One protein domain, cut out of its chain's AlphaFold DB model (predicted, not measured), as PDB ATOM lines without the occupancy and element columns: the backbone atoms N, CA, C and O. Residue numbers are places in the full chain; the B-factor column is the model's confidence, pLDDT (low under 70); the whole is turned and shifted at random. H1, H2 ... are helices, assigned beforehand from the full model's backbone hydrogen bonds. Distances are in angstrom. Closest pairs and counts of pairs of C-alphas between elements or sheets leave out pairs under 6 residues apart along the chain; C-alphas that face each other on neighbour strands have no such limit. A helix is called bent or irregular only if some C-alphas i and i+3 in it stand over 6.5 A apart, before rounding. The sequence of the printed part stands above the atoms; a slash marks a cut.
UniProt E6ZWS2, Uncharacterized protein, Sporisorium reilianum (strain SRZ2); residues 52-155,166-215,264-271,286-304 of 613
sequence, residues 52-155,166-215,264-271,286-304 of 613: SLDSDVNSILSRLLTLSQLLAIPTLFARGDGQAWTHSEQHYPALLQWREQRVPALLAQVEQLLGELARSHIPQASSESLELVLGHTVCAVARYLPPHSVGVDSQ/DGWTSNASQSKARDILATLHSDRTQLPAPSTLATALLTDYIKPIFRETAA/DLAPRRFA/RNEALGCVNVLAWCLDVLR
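This is residues 52 to 155, 166 to 215, 264 to 271 and 286 to 304 of the 613 residues of an uncharacterized protein of Sporisorium reilianum (strain SRZ2) (UniProt E6ZWS2). Four helices or arms, H1, H2b, H3 and H4, stand side by side as an up-and-down bundle, each running against the one before it in the chain, and a pair of helices running opposite ways, H5 and H6, packs on H3 at a steep angle. H2 is the longest helix and is bent; its first arm, H2a, runs on past the bundle, and the long link of residues 71 to 91 loops back to it from H1. The printed part has 181 residues with six named helices, H1 to H6 in chain order, and no named strand, and the class is all helix. It is compact, with a radius of gyration of the C-alphas of 16.3 A, and spans 50 by 40 by 35 A.

H1, residues 55 to 70, begins at C-alpha 55 (18.019, 29.508, -36.348) and is 22.7 A long. H2, residues 92 to 117, was assigned as one helix by its hydrogen bonds but is bent, with C-alphas 100 and 103 6.6 A apart; its arms are H2a, residues 92 to 100, 11.9 A, and H2b, residues 103 to 117, 20.8 A. H3, residues 124 to 142, is 26.8 A long and irregular, with C-alphas 125 and 128 8.1 A apart; it has a kink of 33 degrees near residue 131. H4, residues 171 to 185, is 20.8 A long and begins at C-alpha 171 (-12.569, 35.273, -19.145). H5, residues 194 to 209, is 21.4 A long, with a kink of 31 degrees near residue 201. H6, residues 292 to 302, is 15.1 A long and ends at C-alpha 302 (4.200, 21.177, -10.856).

H3 is the hub, touching four other helices. It touches H1 at a shallow tilt of 23 degrees, the same way; the closest C-alphas, of Ser 68 and Thr 137, are 5.4 A apart. H1 touches H2b at 22 degrees, a shallow tilt, opposite ways, closest at the C-alphas of Leu 64 and Val 110, 6.1 A. H2b touches H4, closest at the C-alphas of Pro 104 and Ser 173, 4.9 A. With residues 138 to 142 alone H3 touches H4, closest at the C-alphas of Val 141 and Ala 177, 5.5 A. H3 touches H5 at a steep tilt of 60 degrees, closest at the C-alphas of Glu 131 and Leu 197, 6.1 A, and H6 at a steep tilt of 53 degrees, closest at those of Ala 142 and Asn 294, 5.5 A. H5 and H6 touch at a shallow tilt of 26 degrees, opposite ways, with the C-alphas of Ala 198 and Cys 299 4.5 A apart. H1 and H4 are apart. In H1, H2a, H2b, H4 and H6 every O i to N i+4 pair is within hydrogen-bond range; in H3 13 of 15 are, and in H5 8 of 12.

The two C-alphas farthest apart, of Ser 52 and Glu 89, are 51.5 A apart. Three cuts omit residues 156 to 165, 216 to 263 and 272 to 285, with C-alpha gaps of 19.5 A, 15.2 A and 10.0 A. The mean pLDDT of the printed part is 80.7, and 42 residues are under 70, among them residues 78 to 88 and 264 to 271.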
ATOM      1  N   SER A  52      25.530  27.791 -32.054       45.66
ATOM      2  CA  SER A  52      25.317  26.348 -32.320       45.66
ATOM      3  C   SER A  52      23.867  25.842 -32.294       45.66
ATOM      4  O   SER A  52      23.643  24.631 -32.308       45.66
ATOM      5  N   LEU A  53      22.878  26.735 -32.275       52.56
ATOM      6  CA  LEU A  53      21.452  26.389 -32.287       52.56
ATOM      7  C   LEU A  53      20.858  26.608 -33.683       52.56
ATOM      8  O   LEU A  53      21.210  27.586 -34.343       52.56
ATOM      9  N   ASP A  54      19.939  25.732 -34.104       62.56
ATOM     10  CA  ASP A  54      19.109  25.961 -35.294       62.56
ATOM     11  C   ASP A  54      18.463  27.349 -35.188       62.56
ATOM     12  O   ASP A  54      17.906  27.709 -34.142       62.56
ATOM     13  N   SER A  55      18.535  28.130 -36.272       69.62
ATOM     14  CA  SER A  55      18.019  29.508 -36.348       69.62
ATOM     15  C   SER A  55      16.579  29.640 -35.848       69.62
ATOM     16  O   SER A  55      16.174  30.695 -35.355       69.62
ATOM     17  N   ASP A  56      15.826  28.548 -35.931       85.50
ATOM     18  CA  ASP A  56      14.401  28.493 -35.668       85.50
ATOM     19  C   ASP A  56      14.087  28.470 -34.163       85.50
ATOM     20  O   ASP A  56      13.222  29.225 -33.718       85.50
ATOM     21  N   VAL A  57      14.823  27.709 -33.336       90.06
ATOM     22  CA  VAL A  57      14.563  27.638 -31.877       90.06
ATOM     23  C   VAL A  57      14.896  28.966 -31.200       90.06
ATOM     24  O   VAL A  57      14.099  29.478 -30.415       90.06
ATOM     25  N   ASN A  58      16.032  29.574 -31.546       88.19
ATOM     26  CA  ASN A  58      16.413  30.884 -31.013       88.19
ATOM     27  C   ASN A  58      15.412  31.976 -31.399       88.19
ATOM     28  O   ASN A  58      15.092  32.838 -30.578       88.19
ATOM     29  N   SER A  59      14.881  31.918 -32.625       90.75
ATOM     30  CA  SER A  59      13.821  32.825 -33.066       90.75
ATOM     31  C   SER A  59      12.550  32.649 -32.231       90.75
ATOM     32  O   SER A  59      11.986  33.637 -31.759       90.75
ATOM     33  N   ILE A  60      12.133  31.403 -31.965       93.69
ATOM     34  CA  ILE A  60      10.970  31.108 -31.115       93.69
ATOM     35  C   ILE A  60      11.186  31.632 -29.688       93.69
ATOM     36  O   ILE A  60      10.318  32.332 -29.167       93.69
ATOM     37  N   LEU A  61      12.342  31.362 -29.070       93.06
ATOM     38  CA  LEU A  61      12.655  31.816 -27.710       93.06
ATOM     39  C   LEU A  61      12.717  33.342 -27.603       93.06
ATOM     40  O   LEU A  61      12.152  33.916 -26.674       93.06
ATOM     41  N   SER A  62      13.339  34.011 -28.576       90.75
ATOM     42  CA  SER A  62      13.371  35.474 -28.620       90.75
ATOM     43  C   SER A  62      11.966  36.058 -28.743       90.75
ATOM     44  O   SER A  62      11.647  37.015 -28.041       90.75
ATOM     45  N   ARG A  63      11.103  35.476 -29.588       93.31
ATOM     46  CA  ARG A  63       9.712  35.925 -29.743       93.31
ATOM     47  C   ARG A  63       8.880  35.665 -28.489       93.31
ATOM     48  O   ARG A  63       8.110  36.540 -28.105       93.31
ATOM     49  N   LEU A  64       9.044  34.513 -27.834       94.38
ATOM     50  CA  LEU A  64       8.388  34.212 -26.555       94.38
ATOM     51  C   LEU A  64       8.777  35.226 -25.481       94.38
ATOM     52  O   LEU A  64       7.899  35.768 -24.814       94.38
ATOM     53  N   LEU A  65      10.070  35.544 -25.367       90.62
ATOM     54  CA  LEU A  65      10.552  36.556 -24.433       90.62
ATOM     55  C   LEU A  65       9.929  37.928 -24.730       90.62
ATOM     56  O   LEU A  65       9.363  38.542 -23.827       90.62
ATOM     57  N   THR A  66       9.933  38.371 -25.990       86.00
ATOM     58  CA  THR A  66       9.287  39.633 -26.390       86.00
ATOM     59  C   THR A  66       7.789  39.642 -26.080       86.00
ATOM     60  O   THR A  66       7.274  40.625 -25.556       86.00
ATOM     61  N   LEU A  67       7.062  38.554 -26.353       89.31
ATOM     62  CA  LEU A  67       5.638  38.471 -26.014       89.31
ATOM     63  C   LEU A  67       5.409  38.498 -24.500       89.31
ATOM     64  O   LEU A  67       4.477  39.159 -24.049       89.31
ATOM     65  N   SER A  68       6.262  37.835 -23.714       89.06
ATOM     66  CA  SER A  68       6.181  37.855 -22.248       89.06
ATOM     67  C   SER A  68       6.374  39.266 -21.673       89.06
ATOM     68  O   SER A  68       5.672  39.642 -20.738       89.06
ATOM     69  N   GLN A  69       7.234  40.082 -22.293       83.62
ATOM     70  CA  GLN A  69       7.420  41.499 -21.957       83.62
ATOM     71  C   GLN A  69       6.194  42.336 -22.340       83.62
ATOM     72  O   GLN A  69       5.713  43.145 -21.557       83.62
ATOM     73  N   LEU A  70       5.621  42.106 -23.526       84.88
ATOM     74  CA  LEU A  70       4.411  42.811 -23.973       84.88
ATOM     75  C   LEU A  70       3.160  42.471 -23.148       84.88
ATOM     76  O   LEU A  70       2.172  43.206 -23.210       84.88
ATOM     77  N   LEU A  71       3.201  41.365 -22.403       87.75
ATOM     78  CA  LEU A  71       2.201  40.968 -21.415       87.75
ATOM     79  C   LEU A  71       2.404  41.651 -20.049       87.75
ATOM     80  O   LEU A  71       1.612  41.401 -19.137       87.75
ATOM     81  N   ALA A  72       3.412  42.509 -19.869       83.19
ATOM     82  CA  ALA A  72       3.512  43.356 -18.685       83.19
ATOM     83  C   ALA A  72       2.340  44.348 -18.625       83.19
ATOM     84  O   ALA A  72       1.851  44.826 -19.652       83.19
ATOM     85  N   ILE A  73       1.876  44.645 -17.408       77.31
ATOM     86  CA  ILE A  73       0.784  45.597 -17.200       77.31
ATOM     87  C   ILE A  73       1.357  47.010 -17.370       77.31
ATOM     88  O   ILE A  73       2.301  47.359 -16.658       77.31
ATOM     89  N   PRO A  74       0.811  47.838 -18.277       79.50
ATOM     90  CA  PRO A  74       1.272  49.212 -18.425       79.50
ATOM     91  C   PRO A  74       1.093  50.014 -17.131       79.50
ATOM     92  O   PRO A  74       0.002  50.042 -16.557       79.50
ATOM     93  N   THR A  75       2.131  50.744 -16.718       73.56
ATOM     94  CA  THR A  75       2.091  51.656 -15.556       73.56
ATOM     95  C   THR A  75       1.009  52.719 -15.661       73.56
ATOM     96  O   THR A  75       0.490  53.146 -14.637       73.56
ATOM     97  N   LEU A  76       0.597  53.074 -16.884       73.12
ATOM     98  CA  LEU A  76      -0.536  53.964 -17.155       73.12
ATOM     99  C   LEU A  76      -1.816  53.551 -16.409       73.12
ATOM    100  O   LEU A  76      -2.636  54.402 -16.071       73.12
ATOM    101  N   PHE A  77      -2.006  52.251 -16.180       71.81
ATOM    102  CA  PHE A  77      -3.202  51.739 -15.525       71.81
ATOM    103  C   PHE A  77      -3.038  51.673 -13.994       71.81
ATOM    104  O   PHE A  77      -4.028  51.772 -13.266       71.81
ATOM    105  N   ALA A  78      -1.813  51.545 -13.486       61.22
ATOM    106  CA  ALA A  78      -1.515  51.176 -12.104       61.22
ATOM    107  C   ALA A  78      -1.411  52.400 -11.153       61.22
ATOM    108  O   ALA A  78      -0.762  53.387 -11.487       61.22
ATOM    109  N   ARG A  79      -2.003  52.357  -9.941       57.16
ATOM    110  CA  ARG A  79      -1.690  53.323  -8.849       57.16
ATOM    111  C   ARG A  79      -0.564  52.813  -7.967       57.16
ATOM    112  O   ARG A  79      -0.632  51.658  -7.577       57.16
ATOM    113  N   GLY A  80       0.326  53.691  -7.496       49.50
ATOM    114  CA  GLY A  80       1.420  53.379  -6.555       49.50
ATOM    115  C   GLY A  80       1.064  52.492  -5.347       49.50
ATOM    116  O   GLY A  80       1.877  51.659  -4.963       49.50
ATOM    117  N   ASP A  81      -0.175  52.532  -4.850       48.06
ATOM    118  CA  ASP A  81      -0.644  51.721  -3.709       48.06
ATOM    119  C   ASP A  81      -0.864  50.222  -4.025       48.06
ATOM    120  O   ASP A  81      -1.062  49.392  -3.133       48.06
ATOM    121  N   GLY A  82      -0.876  49.850  -5.309       49.50
ATOM    122  CA  GLY A  82      -1.086  48.464  -5.747       49.50
ATOM    123  C   GLY A  82      -2.491  47.968  -5.417       49.50
ATOM    124  O   GLY A  82      -2.718  46.758  -5.338       49.50
ATOM    125  N   GLN A  83      -3.417  48.888  -5.133       47.53
ATOM    126  CA  GLN A  83      -4.731  48.612  -4.560       47.53
ATOM    127  C   GLN A  83      -5.883  49.078  -5.444       47.53
ATOM    128  O   GLN A  83      -6.923  48.424  -5.439       47.53
ATOM    129  N   ALA A  84      -5.726  50.145  -6.223       49.88
ATOM    130  CA  ALA A  84      -6.811  50.635  -7.062       49.88
ATOM    131  C   ALA A  84      -6.261  51.203  -8.363       49.88
ATOM    132  O   ALA A  84      -5.571  52.212  -8.354       49.88
ATOM    133  N   TRP A  85      -6.577  50.581  -9.496       59.72
ATOM    134  CA  TRP A  85      -6.279  51.161 -10.805       59.72
ATOM    135  C   TRP A  85      -6.784  52.601 -10.840       59.72
ATOM    136  O   TRP A  85      -7.832  52.920 -10.261       59.72
ATOM    137  N   THR A  86      -6.049  53.494 -11.499       51.28
ATOM    138  CA  THR A  86      -6.609  54.813 -11.760       51.28
ATOM    139  C   THR A  86      -7.811  54.596 -12.675       51.28
ATOM    140  O   THR A  86      -7.693  54.464 -13.890       51.28
ATOM    141  N   HIS A  87      -9.016  54.611 -12.101       54.44
ATOM    142  CA  HIS A  87     -10.253  54.869 -12.835       54.44
ATOM    143  C   HIS A  87     -10.276  56.342 -13.262       54.44
ATOM    144  O   HIS A  87     -11.244  57.067 -13.061       54.44
ATOM    145  N   SER A  88      -9.167  56.806 -13.842       67.19
ATOM    146  CA  SER A  88      -9.200  57.921 -14.753       67.19
ATOM    147  C   SER A  88     -10.155  57.489 -15.853       67.19
ATOM    148  O   SER A  88      -9.844  56.596 -16.645       67.19
ATOM    149  N   GLU A  89     -11.337  58.104 -15.889       74.75
ATOM    150  CA  GLU A  89     -12.308  57.910 -16.969       74.75
ATOM    151  C   GLU A  89     -11.642  58.074 -18.348       74.75
ATOM    152  O   GLU A  89     -12.062  57.459 -19.324       74.75
ATOM    153  N   GLN A  90     -10.542  58.838 -18.414       83.19
ATOM    154  CA  GLN A  90      -9.753  59.066 -19.621       83.19
ATOM    155  C   GLN A  90      -8.968  57.825 -20.083       83.19
ATOM    156  O   GLN A  90      -8.810  57.628 -21.285       83.19
ATOM    157  N   HIS A  91      -8.478  56.983 -19.168       80.88
ATOM    158  CA  HIS A  91      -7.668  55.800 -19.508       80.88
ATOM    159  C   HIS A  91      -8.473  54.496 -19.543       80.88
ATOM    160  O   HIS A  91      -7.993  53.496 -20.079       80.88
ATOM    161  N   TYR A  92      -9.710  54.505 -19.042       83.12
ATOM    162  CA  TYR A  92     -10.566  53.320 -18.996       83.12
ATOM    163  C   TYR A  92     -10.817  52.660 -20.371       83.12
ATOM    164  O   TYR A  92     -10.684  51.437 -20.462       83.12
ATOM    165  N   PRO A  93     -11.078  53.396 -21.476       87.31
ATOM    166  CA  PRO A  93     -11.227  52.773 -22.794       87.31
ATOM    167  C   PRO A  93      -9.953  52.068 -23.279       87.31
ATOM    168  O   PRO A  93     -10.029  50.995 -23.875       87.31
ATOM    169  N   ALA A  94      -8.778  52.645 -22.996       85.75
ATOM    170  CA  ALA A  94      -7.492  52.052 -23.354       85.75
ATOM    171  C   ALA A  94      -7.214  50.779 -22.542       85.75
ATOM    172  O   ALA A  94      -6.746  49.787 -23.103       85.75
ATOM    173  N   LEU A  95      -7.564  50.780 -21.251       83.69
ATOM    174  CA  LEU A  95      -7.505  49.593 -20.398       83.69
ATOM    175  C   LEU A  95      -8.412  48.482 -20.936       83.69
ATOM    176  O   LEU A  95      -7.957  47.351 -21.080       83.69
ATOM    177  N   LEU A  96      -9.667  48.795 -21.277       87.25
ATOM    178  CA  LEU A  96     -10.601  47.818 -21.845       87.25
ATOM    179  C   LEU A  96     -10.090  47.245 -23.169       87.25
ATOM    180  O   LEU A  96     -10.127  46.034 -23.362       87.25
ATOM    181  N   GLN A  97      -9.570  48.084 -24.067       90.31
ATOM    182  CA  GLN A  97      -8.994  47.610 -25.326       90.31
ATOM    183  C   GLN A  97      -7.784  46.696 -25.083       90.31
ATOM    184  O   GLN A  97      -7.652  45.645 -25.714       90.31
ATOM    185  N   TRP A  98      -6.903  47.074 -24.157       87.62
ATOM    186  CA  TRP A  98      -5.745  46.268 -23.791       87.62
ATOM    187  C   TRP A  98      -6.169  44.915 -23.187       87.62
ATOM    188  O   TRP A  98      -5.735  43.874 -23.684       87.62
ATOM    189  N   ARG A  99      -7.080  44.923 -22.204       88.88
ATOM    190  CA  ARG A  99      -7.626  43.744 -21.504       88.88
ATOM    191  C   ARG A  99      -8.391  42.795 -22.428       88.88
ATOM    192  O   ARG A  99      -8.181  41.587 -22.370       88.88
ATOM    193  N   GLU A 100      -9.300  43.318 -23.247       92.50
ATOM    194  CA  GLU A 100     -10.250  42.497 -24.013       92.50
ATOM    195  C   GLU A 100      -9.724  42.087 -25.392       92.50
ATOM    196  O   GLU A 100     -10.135  41.059 -25.922       92.50
ATOM    197  N   GLN A 101      -8.809  42.860 -25.991       91.88
ATOM    198  CA  GLN A 101      -8.318  42.585 -27.348       91.88
ATOM    199  C   GLN A 101      -6.840  42.206 -27.358       91.88
ATOM    200  O   GLN A 101      -6.467  41.157 -27.886       91.88
ATOM    201  N   ARG A 102      -5.980  43.053 -26.780       91.75
ATOM    202  CA  ARG A 102      -4.529  42.890 -26.917       91.75
ATOM    203  C   ARG A 102      -4.009  41.706 -26.109       91.75
ATOM    204  O   ARG A 102      -3.281  40.888 -26.661       91.75
ATOM    205  N   VAL A 103      -4.396  41.589 -24.842       92.25
ATOM    206  CA  VAL A 103      -3.945  40.506 -23.957       92.25
ATOM    207  C   VAL A 103      -4.331  39.122 -24.507       92.25
ATOM    208  O   VAL A 103      -3.427  38.303 -24.674       92.25
ATOM    209  N   PRO A 104      -5.600  38.831 -24.874       95.56
ATOM    210  CA  PRO A 104      -5.952  37.532 -25.449       95.56
ATOM    211  C   PRO A 104      -5.200  37.217 -26.746       95.56
ATOM    212  O   PRO A 104      -4.789  36.076 -26.948       95.56
ATOM    213  N   ALA A 105      -4.972  38.219 -27.605       94.00
ATOM    214  CA  ALA A 105      -4.211  38.042 -28.840       94.00
ATOM    215  C   ALA A 105      -2.728  37.724 -28.578       94.00
ATOM    216  O   ALA A 105      -2.158  36.869 -29.254       94.00
ATOM    217  N   LEU A 106      -2.108  38.384 -27.594       93.69
ATOM    218  CA  LEU A 106      -0.736  38.097 -27.169       93.69
ATOM    219  C   LEU A 106      -0.622  36.694 -26.561       93.69
ATOM    220  O   LEU A 106       0.272  35.941 -26.936       93.69
ATOM    221  N   LEU A 107      -1.554  36.311 -25.682       96.44
ATOM    222  CA  LEU A 107      -1.588  34.971 -25.090       96.44
ATOM    223  C   LEU A 107      -1.770  33.883 -26.159       96.44
ATOM    224  O   LEU A 107      -1.061  32.883 -26.131       96.44
ATOM    225  N   ALA A 108      -2.637  34.091 -27.153       96.50
ATOM    226  CA  ALA A 108      -2.797  33.147 -28.262       96.50
ATOM    227  C   ALA A 108      -1.499  32.958 -29.076       96.50
ATOM    228  O   ALA A 108      -1.196  31.850 -29.512       96.50
ATOM    229  N   GLN A 109      -0.704  34.019 -29.250       96.06
ATOM    230  CA  GLN A 109       0.609  33.912 -29.895       96.06
ATOM    231  C   GLN A 109       1.624  33.163 -29.023       96.06
ATOM    232  O   GLN A 109       2.390  32.362 -29.551       96.06
ATOM    233  N   VAL A 110       1.618  33.383 -27.702       96.38
ATOM    234  CA  VAL A 110       2.454  32.617 -26.759       96.38
ATOM    235  C   VAL A 110       2.107  31.130 -26.825       96.38
ATOM    236  O   VAL A 110       3.003  30.303 -26.966       96.38
ATOM    237  N   GLU A 111       0.818  30.787 -26.794       96.81
ATOM    238  CA  GLU A 111       0.326  29.411 -26.931       96.81
ATOM    239  C   GLU A 111       0.800  28.766 -28.243       96.81
ATOM    240  O   GLU A 111       1.347  27.661 -28.232       96.81
ATOM    241  N   GLN A 112       0.670  29.476 -29.370       96.25
ATOM    242  CA  GLN A 112       1.153  29.002 -30.667       96.25
ATOM    243  C   GLN A 112       2.665  28.739 -30.653       96.25
ATOM    244  O   GLN A 112       3.106  27.680 -31.101       96.25
ATOM    245  N   LEU A 113       3.459  29.683 -30.135       95.69
ATOM    246  CA  LEU A 113       4.915  29.557 -30.083       95.69
ATOM    247  C   LEU A 113       5.374  28.432 -29.159       95.69
ATOM    248  O   LEU A 113       6.334  27.745 -29.490       95.69
ATOM    249  N   LEU A 114       4.685  28.195 -28.041       95.62
ATOM    250  CA  LEU A 114       4.949  27.033 -27.191       95.62
ATOM    251  C   LEU A 114       4.619  25.722 -27.915       95.62
ATOM    252  O   LEU A 114       5.369  24.756 -27.798       95.62
ATOM    253  N   GLY A 115       3.553  25.693 -28.718       94.62
ATOM    254  CA  GLY A 115       3.224  24.548 -29.570       94.62
ATOM    255  C   GLY A 115       4.218  24.323 -30.717       94.62
ATOM    256  O   GLY A 115       4.442  23.186 -31.131       94.62
ATOM    257  N   GLU A 116       4.824  25.380 -31.262       94.44
ATOM    258  CA  GLU A 116       5.958  25.287 -32.194       94.44
ATOM    259  C   GLU A 116       7.207  24.769 -31.474       94.44
ATOM    260  O   GLU A 116       7.787  23.778 -31.910       94.44
ATOM    261  N   LEU A 117       7.553  25.352 -30.322       93.88
ATOM    262  CA  LEU A 117       8.703  24.961 -29.509       93.88
ATOM    263  C   LEU A 117       8.644  23.490 -29.084       93.88
ATOM    264  O   LEU A 117       9.647  22.794 -29.174       93.88
ATOM    265  N   ALA A 118       7.470  22.998 -28.682       92.88
ATOM    266  CA  ALA A 118       7.269  21.606 -28.282       92.88
ATOM    267  C   ALA A 118       7.423  20.599 -29.440       92.88
ATOM    268  O   ALA A 118       7.623  19.410 -29.187       92.88
ATOM    269  N   ARG A 119       7.306  21.052 -30.699       93.31
ATOM    270  CA  ARG A 119       7.520  20.235 -31.907       93.31
ATOM    271  C   ARG A 119       8.953  20.316 -32.432       93.31
ATOM    272  O   ARG A 119       9.365  19.427 -33.177       93.31
ATOM    273  N   SER A 120       9.685  21.367 -32.079       93.38
ATOM    274  CA  SER A 120      11.073  21.573 -32.481       93.38
ATOM    275  C   SER A 120      12.020  20.665 -31.700       93.38
ATOM    276  O   SER A 120      11.830  20.425 -30.512       93.38
ATOM    277  N   HIS A 121      13.074  20.188 -32.359       90.19
ATOM    278  CA  HIS A 121      14.117  19.407 -31.703       90.19
ATOM    279  C   HIS A 121      15.025  20.342 -30.894       90.19
ATOM    280  O   HIS A 121      15.771  21.133 -31.467       90.19
ATOM    281  N   ILE A 122      14.988  20.250 -29.564       88.75
ATOM    282  CA  ILE A 122      15.763  21.129 -28.677       88.75
ATOM    283  C   ILE A 122      17.142  20.502 -28.400       88.75
ATOM    284  O   ILE A 122      17.214  19.410 -27.833       88.75
ATOM    285  N   PRO A 123      18.260  21.150 -28.778       85.81
ATOM    286  CA  PRO A 123      19.592  20.665 -28.431       85.81
ATOM    287  C   PRO A 123      19.824  20.710 -26.917       85.81
ATOM    288  O   PRO A 123      19.485  21.682 -26.250       85.81
ATOM    289  N   GLN A 124      20.495  19.701 -26.363       80.19
ATOM    290  CA  GLN A 124      20.737  19.600 -24.916       80.19
ATOM    291  C   GLN A 124      21.552  20.782 -24.337       80.19
ATOM    292  O   GLN A 124      21.437  21.101 -23.157       80.19
ATOM    293  N   ALA A 125      22.352  21.464 -25.165       70.44
ATOM    294  CA  ALA A 125      23.190  22.594 -24.757       70.44
ATOM    295  C   ALA A 125      22.414  23.904 -24.484       70.44
ATOM    296  O   ALA A 125      22.990  24.829 -23.921       70.44
ATOM    297  N   SER A 126      21.127  24.005 -24.849       72.62
ATOM    298  CA  SER A 126      20.325  25.230 -24.680       72.62
ATOM    299  C   SER A 126      19.452  25.264 -23.419       72.62
ATOM    300  O   SER A 126      18.574  26.121 -23.328       72.62
ATOM    301  N   SER A 127      19.666  24.355 -22.456       82.44
ATOM    302  CA  SER A 127      18.773  24.189 -21.291       82.44
ATOM    303  C   SER A 127      18.595  25.479 -20.484       82.44
ATOM    304  O   SER A 127      17.471  25.856 -20.186       82.44
ATOM    305  N   GLU A 128      19.674  26.220 -20.209       87.25
ATOM    306  CA  GLU A 128      19.604  27.394 -19.323       87.25
ATOM    307  C   GLU A 128      18.826  28.570 -19.939       87.25
ATOM    308  O   GLU A 128      17.973  29.172 -19.289       87.25
ATOM    309  N   SER A 129      19.070  28.890 -21.218       87.81
ATOM    310  CA  SER A 129      18.331  29.964 -21.907       87.81
ATOM    311  C   SER A 129      16.859  29.604 -22.095       87.81
ATOM    312  O   SER A 129      15.987  30.463 -21.977       87.81
ATOM    313  N   LEU A 130      16.581  28.326 -22.357       91.62
ATOM    314  CA  LEU A 130      15.228  27.802 -22.453       91.62
ATOM    315  C   LEU A 130      14.493  27.914 -21.111       91.62
ATOM    316  O   LEU A 130      13.405  28.477 -21.070       91.62
ATOM    317  N   GLU A 131      15.092  27.442 -20.016       90.50
ATOM    318  CA  GLU A 131      14.527  27.538 -18.663       90.50
ATOM    319  C   GLU A 131      14.243  28.989 -18.264       90.50
ATOM    320  O   GLU A 131      13.164  29.282 -17.751       90.50
ATOM    321  N   LEU A 132      15.161  29.913 -18.568       88.00
ATOM    322  CA  LEU A 132      14.975  31.338 -18.301       88.00
ATOM    323  C   LEU A 132      13.760  31.905 -19.054       88.00
ATOM    324  O   LEU A 132      12.890  32.529 -18.445       88.00
ATOM    325  N   VAL A 133      13.669  31.675 -20.369       91.31
ATOM    326  CA  VAL A 133      12.565  32.188 -21.203       91.31
ATOM    327  C   VAL A 133      11.228  31.562 -20.806       91.31
ATOM    328  O   VAL A 133      10.215  32.264 -20.720       91.31
ATOM    329  N   LEU A 134      11.203  30.260 -20.518       94.06
ATOM    330  CA  LEU A 134      10.004  29.592 -20.017       94.06
ATOM    331  C   LEU A 134       9.611  30.124 -18.636       94.06
ATOM    332  O   LEU A 134       8.430  30.357 -18.398       94.06
ATOM    333  N   GLY A 135      10.577  30.407 -17.760       91.88
ATOM    334  CA  GLY A 135      10.335  31.019 -16.454       91.88
ATOM    335  C   GLY A 135       9.700  32.403 -16.577       91.88
ATOM    336  O   GLY A 135       8.679  32.671 -15.947       91.88
ATOM    337  N   HIS A 136      10.225  33.254 -17.464       88.88
ATOM    338  CA  HIS A 136       9.605  34.543 -17.795       88.88
ATOM    339  C   HIS A 136       8.189  34.380 -18.348       88.88
ATOM    340  O   HIS A 136       7.286  35.125 -17.965       88.88
ATOM    341  N   THR A 137       7.978  33.380 -19.204       93.19
ATOM    342  CA  THR A 137       6.658  33.075 -19.759       93.19
ATOM    343  C   THR A 137       5.678  32.690 -18.650       93.19
ATOM    344  O   THR A 137       4.588  33.253 -18.594       93.19
ATOM    345  N   VAL A 138       6.071  31.816 -17.714       93.50
ATOM    346  CA  VAL A 138       5.254  31.469 -16.539       93.50
ATOM    347  C   VAL A 138       4.941  32.719 -15.718       93.50
ATOM    348  O   VAL A 138       3.773  32.976 -15.435       93.50
ATOM    349  N   CYS A 139       5.942  33.536 -15.386       90.50
ATOM    350  CA  CYS A 139       5.751  34.756 -14.599       90.50
ATOM    351  C   CYS A 139       4.814  35.773 -15.264       90.50
ATOM    352  O   CYS A 139       4.020  36.410 -14.572       90.50
ATOM    353  N   ALA A 140       4.892  35.932 -16.587       90.06
ATOM    354  CA  ALA A 140       4.032  36.840 -17.339       90.06
ATOM    355  C   ALA A 140       2.599  36.302 -17.448       90.06
ATOM    356  O   ALA A 140       1.637  37.028 -17.191       90.06
ATOM    357  N   VAL A 141       2.446  35.020 -17.783       93.31
ATOM    358  CA  VAL A 141       1.145  34.383 -18.021       93.31
ATOM    359  C   VAL A 141       0.378  34.157 -16.719       93.31
ATOM    360  O   VAL A 141      -0.826  34.408 -16.675       93.31
ATOM    361  N   ALA A 142       1.055  33.755 -15.638       91.56
ATOM    362  CA  ALA A 142       0.430  33.468 -14.345       91.56
ATOM    363  C   ALA A 142      -0.297  34.669 -13.744       91.56
ATOM    364  O   ALA A 142      -1.250  34.485 -12.991       91.56
ATOM    365  N   ARG A 143       0.086  35.900 -14.107       87.88
ATOM    366  CA  ARG A 143      -0.643  37.106 -13.705       87.88
ATOM    367  C   ARG A 143      -2.110  36.979 -14.119       87.88
ATOM    368  O   ARG A 143      -2.984  37.259 -13.316       87.88
ATOM    369  N   TYR A 144      -2.390  36.511 -15.333       90.31
ATOM    370  CA  TYR A 144      -3.731  36.511 -15.924       90.31
ATOM    371  C   TYR A 144      -4.662  35.406 -15.401       90.31
ATOM    372  O   TYR A 144      -5.763  35.239 -15.925       90.31
ATOM    373  N   LEU A 145      -4.242  34.656 -14.378       88.94
ATOM    374  CA  LEU A 145      -5.108  33.742 -13.642       88.94
ATOM    375  C   LEU A 145      -5.801  34.472 -12.486       88.94
ATOM    376  O   LEU A 145      -5.165  35.262 -11.784       88.94
ATOM    377  N   PRO A 146      -7.087  34.190 -12.224       83.81
ATOM    378  CA  PRO A 146      -7.739  34.767 -11.068       83.81
ATOM    379  C   PRO A 146      -7.172  34.137  -9.779       83.81
ATOM    380  O   PRO A 146      -6.761  32.972  -9.790       83.81
ATOM    381  N   PRO A 147      -7.209  34.853  -8.641       69.75
ATOM    382  CA  PRO A 147      -6.530  34.446  -7.402       69.75
ATOM    383  C   PRO A 147      -6.989  33.096  -6.831       69.75
ATOM    384  O   PRO A 147      -6.288  32.477  -6.037       69.75
ATOM    385  N   HIS A 148      -8.191  32.662  -7.205       71.88
ATOM    386  CA  HIS A 148      -8.838  31.432  -6.753       71.88
ATOM    387  C   HIS A 148      -8.716  30.271  -7.759       71.88
ATOM    388  O   HIS A 148      -9.124  29.161  -7.441       71.88
ATOM    389  N   SER A 149      -8.138  30.482  -8.952       71.25
ATOM    390  CA  SER A 149      -7.837  29.406  -9.925       71.25
ATOM    391  C   SER A 149      -6.492  28.723  -9.655       71.25
ATOM    392  O   SER A 149      -5.824  28.260 -10.576       71.25
ATOM    393  N   VAL A 150      -6.065  28.680  -8.396       62.66
ATOM    394  CA  VAL A 150      -4.840  27.986  -8.004       62.66
ATOM    395  C   VAL A 150      -5.063  26.474  -8.179       62.66
ATOM    396  O   VAL A 150      -5.859  25.863  -7.466       62.66
ATOM    397  N   GLY A 151      -4.399  25.903  -9.187       59.72
ATOM    398  CA  GLY A 151      -4.476  24.496  -9.597       59.72
ATOM    399  C   GLY A 151      -5.038  24.331 -11.011       59.72
ATOM    400  O   GLY A 151      -6.156  24.768 -11.288       59.72
ATOM    401  N   VAL A 152      -4.274  23.686 -11.901       57.69
ATOM    402  CA  VAL A 152      -4.660  23.462 -13.311       57.69
ATOM    403  C   VAL A 152      -5.967  22.655 -13.432       57.69
ATOM    404  O   VAL A 152      -6.757  22.903 -14.342       57.69
ATOM    405  N   ASP A 153      -6.253  21.791 -12.450       58.28
ATOM    406  CA  ASP A 153      -7.402  20.869 -12.454       58.28
ATOM    407  C   ASP A 153      -8.599  21.317 -11.596       58.28
ATOM    408  O   ASP A 153      -9.615  20.618 -11.508       58.28
ATOM    409  N   SER A 154      -8.518  22.482 -10.950       56.12
ATOM    410  CA  SER A 154      -9.591  22.995 -10.095       56.12
ATOM    411  C   SER A 154     -10.775  23.446 -10.956       56.12
ATOM    412  O   SER A 154     -10.838  24.597 -11.393       56.12
ATOM    413  N   GLN A 155     -11.742  22.554 -11.216       54.28
ATOM    414  CA  GLN A 155     -13.005  22.983 -11.816       54.28
ATOM    415  C   GLN A 155     -13.664  24.031 -10.910       54.28
ATOM    416  O   GLN A 155     -13.744  23.809  -9.698       54.28
ATOM    417  N   ASP A 166     -10.899  41.242 -10.282       63.38
ATOM    418  CA  ASP A 166      -9.773  42.150 -10.018       63.38
ATOM    419  C   ASP A 166      -9.730  43.296 -11.078       63.38
ATOM    420  O   ASP A 166      -8.904  44.203 -11.010       63.38
ATOM    421  N   GLY A 167     -10.632  43.260 -12.075       69.62
ATOM    422  CA  GLY A 167     -10.976  44.323 -13.013       69.62
ATOM    423  C   GLY A 167     -10.151  44.271 -14.290       69.62
ATOM    424  O   GLY A 167     -10.464  44.958 -15.262       69.62
ATOM    425  N   TRP A 168      -9.113  43.433 -14.299       75.44
ATOM    426  CA  TRP A 168      -8.028  43.509 -15.271       75.44
ATOM    427  C   TRP A 168      -7.829  42.230 -16.103       75.44
ATOM    428  O   TRP A 168      -7.202  42.297 -17.157       75.44
ATOM    429  N   THR A 169      -8.399  41.084 -15.703       84.81
ATOM    430  CA  THR A 169      -8.402  39.851 -16.517       84.81
ATOM    431  C   THR A 169      -9.770  39.625 -17.154       84.81
ATOM    432  O   THR A 169     -10.803  39.809 -16.514       84.81
ATOM    433  N   SER A 170      -9.809  39.241 -18.427       89.69
ATOM    434  CA  SER A 170     -11.035  38.794 -19.096       89.69
ATOM    435  C   SER A 170     -11.162  37.273 -18.996       89.69
ATOM    436  O   SER A 170     -10.163  36.562 -18.885       89.69
ATOM    437  N   ASN A 171     -12.379  36.731 -19.092       90.25
ATOM    438  CA  ASN A 171     -12.569  35.273 -19.145       90.25
ATOM    439  C   ASN A 171     -11.757  34.633 -20.288       90.25
ATOM    440  O   ASN A 171     -11.224  33.533 -20.139       90.25
ATOM    441  N   ALA A 172     -11.607  35.352 -21.409       93.56
ATOM    442  CA  ALA A 172     -10.775  34.932 -22.531       93.56
ATOM    443  C   ALA A 172      -9.285  34.857 -22.152       93.56
ATOM    444  O   ALA A 172      -8.646  33.840 -22.427       93.56
ATOM    445  N   SER A 173      -8.736  35.884 -21.487       93.81
ATOM    446  CA  SER A 173      -7.338  35.862 -21.038       93.81
ATOM    447  C   SER A 173      -7.097  34.787 -19.980       93.81
ATOM    448  O   SER A 173      -6.086  34.096 -20.045       93.81
ATOM    449  N   GLN A 174      -8.035  34.593 -19.047       92.44
ATOM    450  CA  GLN A 174      -7.933  33.561 -18.010       92.44
ATOM    451  C   GLN A 174      -7.922  32.151 -18.605       92.44
ATOM    452  O   GLN A 174      -7.108  31.323 -18.201       92.44
ATOM    453  N   SER A 175      -8.807  31.871 -19.573       93.25
ATOM    454  CA  SER A 175      -8.827  30.581 -20.270       93.25
ATOM    455  C   SER A 175      -7.494  30.325 -20.964       93.25
ATOM    456  O   SER A 175      -6.864  29.306 -20.711       93.25
ATOM    457  N   LYS A 176      -7.014  31.291 -21.758       95.56
ATOM    458  CA  LYS A 176      -5.751  31.159 -22.492       95.56
ATOM    459  C   LYS A 176      -4.537  31.023 -21.581       95.56
ATOM    460  O   LYS A 176      -3.668  30.201 -21.842       95.56
ATOM    461  N   ALA A 177      -4.485  31.787 -20.492       94.62
ATOM    462  CA  ALA A 177      -3.416  31.667 -19.511       94.62
ATOM    463  C   ALA A 177      -3.391  30.276 -18.860       94.62
ATOM    464  O   ALA A 177      -2.316  29.699 -18.694       94.62
ATOM    465  N   ARG A 178      -4.565  29.711 -18.550       93.88
ATOM    466  CA  ARG A 178      -4.689  28.346 -18.022       93.88
ATOM    467  C   ARG A 178      -4.196  27.308 -19.030       93.88
ATOM    468  O   ARG A 178      -3.406  26.452 -18.649       93.88
ATOM    469  N   ASP A 179      -4.588  27.423 -20.299       94.69
ATOM    470  CA  ASP A 179      -4.179  26.498 -21.367       94.69
ATOM    471  C   ASP A 179      -2.651  26.509 -21.581       94.69
ATOM    472  O   ASP A 179      -2.008  25.459 -21.684       94.69
ATOM    473  N   ILE A 180      -2.041  27.700 -21.560       95.75
ATOM    474  CA  ILE A 180      -0.586  27.872 -21.654       95.75
ATOM    475  C   ILE A 180       0.125  27.217 -20.463       95.75
ATOM    476  O   ILE A 180       1.062  26.440 -20.647       95.75
ATOM    477  N   LEU A 181      -0.318  27.499 -19.235       94.81
ATOM    478  CA  LEU A 181       0.312  26.955 -18.030       94.81
ATOM    479  C   LEU A 181       0.112  25.441 -17.896       94.81
ATOM    480  O   LEU A 181       1.014  24.760 -17.412       94.81
ATOM    481  N   ALA A 182      -1.015  24.904 -18.375       93.19
ATOM    482  CA  ALA A 182      -1.263  23.467 -18.474       93.19
ATOM    483  C   ALA A 182      -0.337  22.790 -19.501       93.19
ATOM    484  O   ALA A 182       0.159  21.681 -19.276       93.19
ATOM    485  N   THR A 183      -0.047  23.478 -20.609       94.12
ATOM    486  CA  THR A 183       0.930  23.014 -21.606       94.12
ATOM    487  C   THR A 183       2.327  22.923 -20.993       94.12
ATOM    488  O   THR A 183       3.001  21.911 -21.164       94.12
ATOM    489  N   LEU A 184       2.730  23.931 -20.210       94.06
ATOM    490  CA  LEU A 184       4.014  23.950 -19.495       94.06
ATOM    491  C   LEU A 184       4.079  22.961 -18.319       94.06
ATOM    492  O   LEU A 184       5.168  22.576 -17.909       94.06
ATOM    493  N   HIS A 185       2.934  22.538 -17.783       91.50
ATOM    494  CA  HIS A 185       2.845  21.505 -16.748       91.50
ATOM    495  C   HIS A 185       2.980  20.078 -17.320       91.50
ATOM    496  O   HIS A 185       3.309  19.139 -16.600       91.50
ATOM    497  N   SER A 186       2.707  19.880 -18.612       90.38
ATOM    498  CA  SER A 186       2.614  18.546 -19.205       90.38
ATOM    499  C   SER A 186       3.990  17.913 -19.469       90.38
ATOM    500  O   SER A 186       4.712  18.344 -20.368       90.38
ATOM    501  N   ASP A 187       4.278  16.779 -18.812       83.06
ATOM    502  CA  ASP A 187       5.493  15.947 -19.016       83.06
ATOM    503  C   ASP A 187       5.650  15.381 -20.441       83.06
ATOM    504  O   ASP A 187       6.621  14.701 -20.763       83.06
ATOM    505  N   ARG A 188       4.660  15.594 -21.312       77.81
ATOM    506  CA  ARG A 188       4.619  15.039 -22.673       77.81
ATOM    507  C   ARG A 188       5.431  15.842 -23.686       77.81
ATOM    508  O   ARG A 188       5.460  15.477 -24.858       77.81
ATOM    509  N   THR A 189       6.030  16.946 -23.263       75.06
ATOM    510  CA  THR A 189       6.756  17.859 -24.144       75.06
ATOM    511  C   THR A 189       8.262  17.623 -24.039       75.06
ATOM    512  O   THR A 189       8.757  17.173 -23.013       75.06
ATOM    513  N   GLN A 190       9.014  17.943 -25.096       84.25
ATOM    514  CA  GLN A 190      10.489  17.943 -25.068       84.25
ATOM    515  C   GLN A 190      11.071  19.114 -24.243       84.25
ATOM    516  O   GLN A 190      12.256  19.421 -24.347       84.25
ATOM    517  N   LEU A 191      10.233  19.811 -23.470       88.12
ATOM    518  CA  LEU A 191      10.623  20.950 -22.647       88.12
ATOM    519  C   LEU A 191      11.365  20.469 -21.385       88.12
ATOM    520  O   LEU A 191      11.279  19.287 -21.033       88.12
ATOM    521  N   PRO A 192      12.099  21.359 -20.689       87.62
ATOM    522  CA  PRO A 192      12.725  21.033 -19.417       87.62
ATOM    523  C   PRO A 192      11.691  20.461 -18.455       87.62
ATOM    524  O   PRO A 192      10.534  20.888 -18.462       87.62
ATOM    525  N   ALA A 193      12.122  19.514 -17.617       91.94
ATOM    526  CA  ALA A 193      11.245  18.914 -16.625       91.94
ATOM    527  C   ALA A 193      10.544  20.031 -15.826       91.94
ATOM    528  O   ALA A 193      11.229  20.913 -15.291       91.94
ATOM    529  N   PRO A 194       9.203  20.014 -15.730       92.44
ATOM    530  CA  PRO A 194       8.457  21.070 -15.058       92.44
ATOM    531  C   PRO A 194       8.963  21.345 -13.628       92.44
ATOM    532  O   PRO A 194       9.044  22.497 -13.202       92.44
ATOM    533  N   SER A 195       9.400  20.308 -12.905       92.94
ATOM    534  CA  SER A 195       9.989  20.417 -11.563       92.94
ATOM    535  C   SER A 195      11.294  21.225 -11.521       92.94
ATOM    536  O   SER A 195      11.507  21.985 -10.570       92.94
ATOM    537  N   THR A 196      12.144  21.121 -12.547       92.50
ATOM    538  CA  THR A 196      13.361  21.939 -12.690       92.50
ATOM    539  C   THR A 196      12.984  23.406 -12.843       92.50
ATOM    540  O   THR A 196      13.484  24.253 -12.101       92.50
ATOM    541  N   LEU A 197      12.026  23.699 -13.729       93.62
ATOM    542  CA  LEU A 197      11.534  25.055 -13.957       93.62
ATOM    543  C   LEU A 197      10.892  25.652 -12.693       93.62
ATOM    544  O   LEU A 197      11.188  26.788 -12.322       93.62
ATOM    545  N   ALA A 198      10.068  24.878 -11.985       94.81
ATOM    546  CA  ALA A 198       9.464  25.292 -10.722       94.81
ATOM    547  C   ALA A 198      10.518  25.576  -9.638       94.81
ATOM    548  O   ALA A 198      10.408  26.562  -8.910       94.81
ATOM    549  N   THR A 199      11.567  24.755  -9.549       93.62
ATOM    550  CA  THR A 199      12.665  24.950  -8.587       93.62
ATOM    551  C   THR A 199      13.474  26.211  -8.899       93.62
ATOM    552  O   THR A 199      13.810  26.966  -7.979       93.62
ATOM    553  N   ALA A 200      13.741  26.477 -10.182       91.50
ATOM    554  CA  ALA A 200      14.387  27.706 -10.636       91.50
ATOM    555  C   ALA A 200      13.530  28.935 -10.297       91.50
ATOM    556  O   ALA A 200      14.009  29.861  -9.648       91.50
ATOM    557  N   LEU A 201      12.231  28.907 -10.609       92.94
ATOM    558  CA  LEU A 201      11.296  29.980 -10.254       92.94
ATOM    559  C   LEU A 201      11.208  30.205  -8.740       92.94
ATOM    560  O   LEU A 201      11.226  31.344  -8.280       92.94
ATOM    561  N   LEU A 202      11.160  29.147  -7.933       93.00
ATOM    562  CA  LEU A 202      11.155  29.288  -6.477       93.00
ATOM    563  C   LEU A 202      12.443  29.931  -5.951       93.00
ATOM    564  O   LEU A 202      12.390  30.771  -5.054       93.00
ATOM    565  N   THR A 203      13.592  29.550  -6.505       91.31
ATOM    566  CA  THR A 203      14.910  30.008  -6.044       91.31
ATOM    567  C   THR A 203      15.220  31.425  -6.498       91.31
ATOM    568  O   THR A 203      15.699  32.235  -5.700       91.31
ATOM    569  N   ASP A 204      14.939  31.717  -7.762       87.19
ATOM    570  CA  ASP A 204      15.401  32.923  -8.428       87.19
ATOM    571  C   ASP A 204      14.320  34.004  -8.483       87.19
ATOM    572  O   ASP A 204      14.661  35.187  -8.481       87.19
ATOM    573  N   TYR A 205      13.037  33.627  -8.554       86.50
ATOM    574  CA  TYR A 205      11.923  34.573  -8.682       86.50
ATOM    575  C   TYR A 205      11.174  34.772  -7.360       86.50
ATOM    576  O   TYR A 205      11.065  35.888  -6.864       86.50
ATOM    577  N   ILE A 206      10.681  33.701  -6.740       88.25
ATOM    578  CA  ILE A 206       9.866  33.814  -5.526       88.25
ATOM    579  C   ILE A 206      10.724  34.189  -4.321       88.25
ATOM    580  O   ILE A 206      10.458  35.174  -3.643       88.25
ATOM    581  N   LYS A 207      11.781  33.432  -4.029       86.00
ATOM    582  CA  LYS A 207      12.574  33.625  -2.810       86.00
ATOM    583  C   LYS A 207      13.110  35.051  -2.611       86.00
ATOM    584  O   LYS A 207      13.078  35.493  -1.462       86.00
ATOM    585  N   PRO A 208      13.598  35.789  -3.629       82.12
ATOM    586  CA  PRO A 208      14.090  37.142  -3.388       82.12
ATOM    587  C   PRO A 208      12.969  38.157  -3.098       82.12
ATOM    588  O   PRO A 208      13.174  38.981  -2.210       82.12
ATOM    589  N   ILE A 209      11.777  38.018  -3.707       75.19
ATOM    590  CA  ILE A 209      10.578  38.845  -3.412       75.19
ATOM    591  C   ILE A 209      10.299  38.871  -1.903       75.19
ATOM    592  O   ILE A 209      10.007  39.909  -1.318       75.19
ATOM    593  N   PHE A 210      10.417  37.710  -1.257       73.50
ATOM    594  CA  PHE A 210      10.090  37.531   0.159       73.50
ATOM    595  C   PHE A 210      11.296  37.682   1.103       73.50
ATOM    596  O   PHE A 210      11.145  37.548   2.316       73.50
ATOM    597  N   ARG A 211      12.504  37.945   0.580       67.25
ATOM    598  CA  ARG A 211      13.709  38.205   1.390       67.25
ATOM    599  C   ARG A 211      13.912  39.685   1.699       67.25
ATOM    600  O   ARG A 211      14.421  39.997   2.773       67.25
ATOM    601  N   GLU A 212      13.559  40.575   0.774       50.19
ATOM    602  CA  GLU A 212      13.896  42.005   0.870       50.19
ATOM    603  C   GLU A 212      13.046  42.775   1.893       50.19
ATOM    604  O   GLU A 212      13.534  43.720   2.511       50.19
ATOM    605  N   THR A 213      11.835  42.312   2.203       49.44
ATOM    606  CA  THR A 213      10.938  42.969   3.174       49.44
ATOM    607  C   THR A 213      11.425  42.924   4.627       49.44
ATOM    608  O   THR A 213      10.926  43.673   5.462       49.44
ATOM    609  N   ALA A 214      12.435  42.110   4.955       45.44
ATOM    610  CA  ALA A 214      13.020  42.074   6.297       45.44
ATOM    611  C   ALA A 214      14.032  43.205   6.569       45.44
ATOM    612  O   ALA A 214      14.401  43.417   7.724       45.44
ATOM    613  N   ALA A 215      14.514  43.908   5.535       42.91
ATOM    614  CA  ALA A 215      15.573  44.911   5.678       42.91
ATOM    615  C   ALA A 215      15.050  46.347   5.876       42.91
ATOM    616  O   ALA A 215      15.746  47.156   6.489       42.91
ATOM    617  N   ASP A 264       6.717  46.554  -6.273       47.97
ATOM    618  CA  ASP A 264       7.744  46.358  -7.308       47.97
ATOM    619  C   ASP A 264       8.802  45.310  -6.913       47.97
ATOM    620  O   ASP A 264       9.979  45.387  -7.256       47.97
ATOM    621  N   LEU A 265       8.377  44.274  -6.188       48.03
ATOM    622  CA  LEU A 265       9.275  43.297  -5.558       48.03
ATOM    623  C   LEU A 265       9.971  42.316  -6.522       48.03
ATOM    624  O   LEU A 265      10.620  41.379  -6.054       48.03
ATOM    625  N   ALA A 266       9.841  42.446  -7.850       47.19
ATOM    626  CA  ALA A 266      10.463  41.474  -8.753       47.19
ATOM    627  C   ALA A 266      11.992  41.446  -8.575       47.19
ATOM    628  O   ALA A 266      12.646  42.490  -8.636       47.19
ATOM    629  N   PRO A 267      12.605  40.258  -8.426       48.72
ATOM    630  CA  PRO A 267      14.045  40.168  -8.251       48.72
ATOM    631  C   PRO A 267      14.764  40.700  -9.481       48.72
ATOM    632  O   PRO A 267      14.362  40.416 -10.608       48.72
ATOM    633  N   ARG A 268      15.899  41.377  -9.282       51.12
ATOM    634  CA  ARG A 268      16.694  41.981 -10.368       51.12
ATOM    635  C   ARG A 268      17.112  41.011 -11.480       51.12
ATOM    636  O   ARG A 268      17.348  41.450 -12.595       51.12
ATOM    637  N   ARG A 269      17.178  39.705 -11.192       45.28
ATOM    638  CA  ARG A 269      17.451  38.647 -12.184       45.28
ATOM    639  C   ARG A 269      16.314  38.480 -13.206       45.28
ATOM    640  O   ARG A 269      16.564  38.023 -14.311       45.28
ATOM    641  N   PHE A 270      15.095  38.871 -12.832       46.31
ATOM    642  CA  PHE A 270      13.909  38.931 -13.692       46.31
ATOM    643  C   PHE A 270      13.482  40.365 -14.017       46.31
ATOM    644  O   PHE A 270      12.597  40.548 -14.851       46.31
ATOM    645  N   ALA A 271      14.079  41.376 -13.373       46.66
ATOM    646  CA  ALA A 271      13.892  42.772 -13.739       46.66
ATOM    647  C   ALA A 271      14.619  43.026 -15.062       46.66
ATOM    648  O   ALA A 271      15.848  43.066 -15.136       46.66
ATOM    649  N   ARG A 286       5.782  48.003 -13.812       47.38
ATOM    650  CA  ARG A 286       5.333  47.687 -12.464       47.38
ATOM    651  C   ARG A 286       5.184  46.183 -12.312       47.38
ATOM    652  O   ARG A 286       4.288  45.562 -12.891       47.38
ATOM    653  N   ASN A 287       6.055  45.591 -11.516       51.47
ATOM    654  CA  ASN A 287       6.033  44.181 -11.186       51.47
ATOM    655  C   ASN A 287       5.093  43.916 -10.023       51.47
ATOM    656  O   ASN A 287       5.505  43.484  -8.948       51.47
ATOM    657  N   GLU A 288       3.801  44.128 -10.263       51.97
ATOM    658  CA  GLU A 288       2.817  43.837  -9.239       51.97
ATOM    659  C   GLU A 288       2.941  42.377  -8.782       51.97
ATOM    660  O   GLU A 288       2.845  41.423  -9.566       51.97
ATOM    661  N   ALA A 289       3.072  42.211  -7.465       51.34
ATOM    662  CA  ALA A 289       3.018  40.943  -6.742       51.34
ATOM    663  C   ALA A 289       1.724  40.133  -7.002       51.34
ATOM    664  O   ALA A 289       1.555  39.027  -6.487       51.34
ATOM    665  N   LEU A 290       0.798  40.642  -7.824       56.62
ATOM    666  CA  LEU A 290      -0.408  39.930  -8.223       56.62
ATOM    667  C   LEU A 290      -0.095  38.598  -8.915       56.62
ATOM    668  O   LEU A 290      -0.843  37.644  -8.717       56.62
ATOM    669  N   GLY A 291       1.012  38.515  -9.662       73.88
ATOM    670  CA  GLY A 291       1.432  37.286 -10.337       73.88
ATOM    671  C   GLY A 291       2.243  36.326  -9.474       73.88
ATOM    672  O   GLY A 291       2.162  35.122  -9.688       73.88
ATOM    673  N   CYS A 292       3.006  36.811  -8.489       85.12
ATOM    674  CA  CYS A 292       3.951  35.951  -7.771       85.12
ATOM    675  C   CYS A 292       3.249  34.868  -6.947       85.12
ATOM    676  O   CYS A 292       3.757  33.755  -6.847       85.12
ATOM    677  N   VAL A 293       2.045  35.142  -6.434       88.75
ATOM    678  CA  VAL A 293       1.249  34.123  -5.738       88.75
ATOM    679  C   VAL A 293       0.754  33.047  -6.702       88.75
ATOM    680  O   VAL A 293       0.792  31.866  -6.366       88.75
ATOM    681  N   ASN A 294       0.365  33.432  -7.919       90.25
ATOM    682  CA  ASN A 294      -0.043  32.491  -8.962       90.25
ATOM    683  C   ASN A 294       1.154  31.678  -9.484       90.25
ATOM    684  O   ASN A 294       1.007  30.496  -9.779       90.25
ATOM    685  N   VAL A 295       2.348  32.276  -9.542       92.31
ATOM    686  CA  VAL A 295       3.597  31.558  -9.840       92.31
ATOM    687  C   VAL A 295       3.934  30.582  -8.716       92.31
ATOM    688  O   VAL A 295       4.225  29.430  -9.000       92.31
ATOM    689  N   LEU A 296       3.844  30.992  -7.444       93.38
ATOM    690  CA  LEU A 296       4.053  30.103  -6.296       93.38
ATOM    691  C   LEU A 296       3.076  28.920  -6.326       93.38
ATOM    692  O   LEU A 296       3.492  27.775  -6.168       93.38
ATOM    693  N   ALA A 297       1.799  29.197  -6.578       92.50
ATOM    694  CA  ALA A 297       0.765  28.197  -6.804       92.50
ATOM    695  C   ALA A 297       1.123  27.235  -7.946       92.50
ATOM    696  O   ALA A 297       1.086  26.023  -7.755       92.50
ATOM    697  N   TRP A 298       1.515  27.755  -9.111       93.44
ATOM    698  CA  TRP A 298       1.922  26.935 -10.253       93.44
ATOM    699  C   TRP A 298       3.153  26.080  -9.933       93.44
ATOM    700  O   TRP A 298       3.145  24.880 -10.195       93.44
ATOM    701  N   CYS A 299       4.179  26.659  -9.297       94.81
ATOM    702  CA  CYS A 299       5.385  25.940  -8.894       94.81
ATOM    703  C   CYS A 299       5.038  24.780  -7.978       94.81
ATOM    704  O   CYS A 299       5.500  23.667  -8.195       94.81
ATOM    705  N   LEU A 300       4.200  25.026  -6.971       92.50
ATOM    706  CA  LEU A 300       3.720  23.963  -6.113       92.50
ATOM    707  C   LEU A 300       3.065  22.867  -6.959       92.50
ATOM    708  O   LEU A 300       3.347  21.699  -6.719       92.50
ATOM    709  N   ASP A 301       2.180  23.198  -7.906       90.69
ATOM    710  CA  ASP A 301       1.319  22.241  -8.650       90.69
ATOM    711  C   ASP A 301       2.180  21.264  -9.435       90.69
ATOM    712  O   ASP A 301       2.001  20.052  -9.425       90.69
ATOM    713  N   VAL A 302       3.195  21.845 -10.054       91.50
ATOM    714  CA  VAL A 302       4.200  21.177 -10.856       91.50
ATOM    715  C   VAL A 302       5.148  20.313 -10.025       91.50
ATOM    716  O   VAL A 302       5.611  19.271 -10.489       91.50
ATOM    717  N   LEU A 303       5.454  20.727  -8.797       90.88
ATOM    718  CA  LEU A 303       6.283  19.955  -7.887       90.88
ATOM    719  C   LEU A 303       5.484  18.754  -7.356       90.88
ATOM    720  O   LEU A 303       4.766  18.847  -6.357       90.88
ATOM    721  N   ARG A 304       5.629  17.614  -8.038       86.75
ATOM    722  CA  ARG A 304       5.170  16.289  -7.589       86.75
ATOM    723  C   ARG A 304       6.113  15.757  -6.511       86.75
ATOM    724  O   ARG A 304       7.038  15.003  -6.794       86.75
TER     725      ARG A 304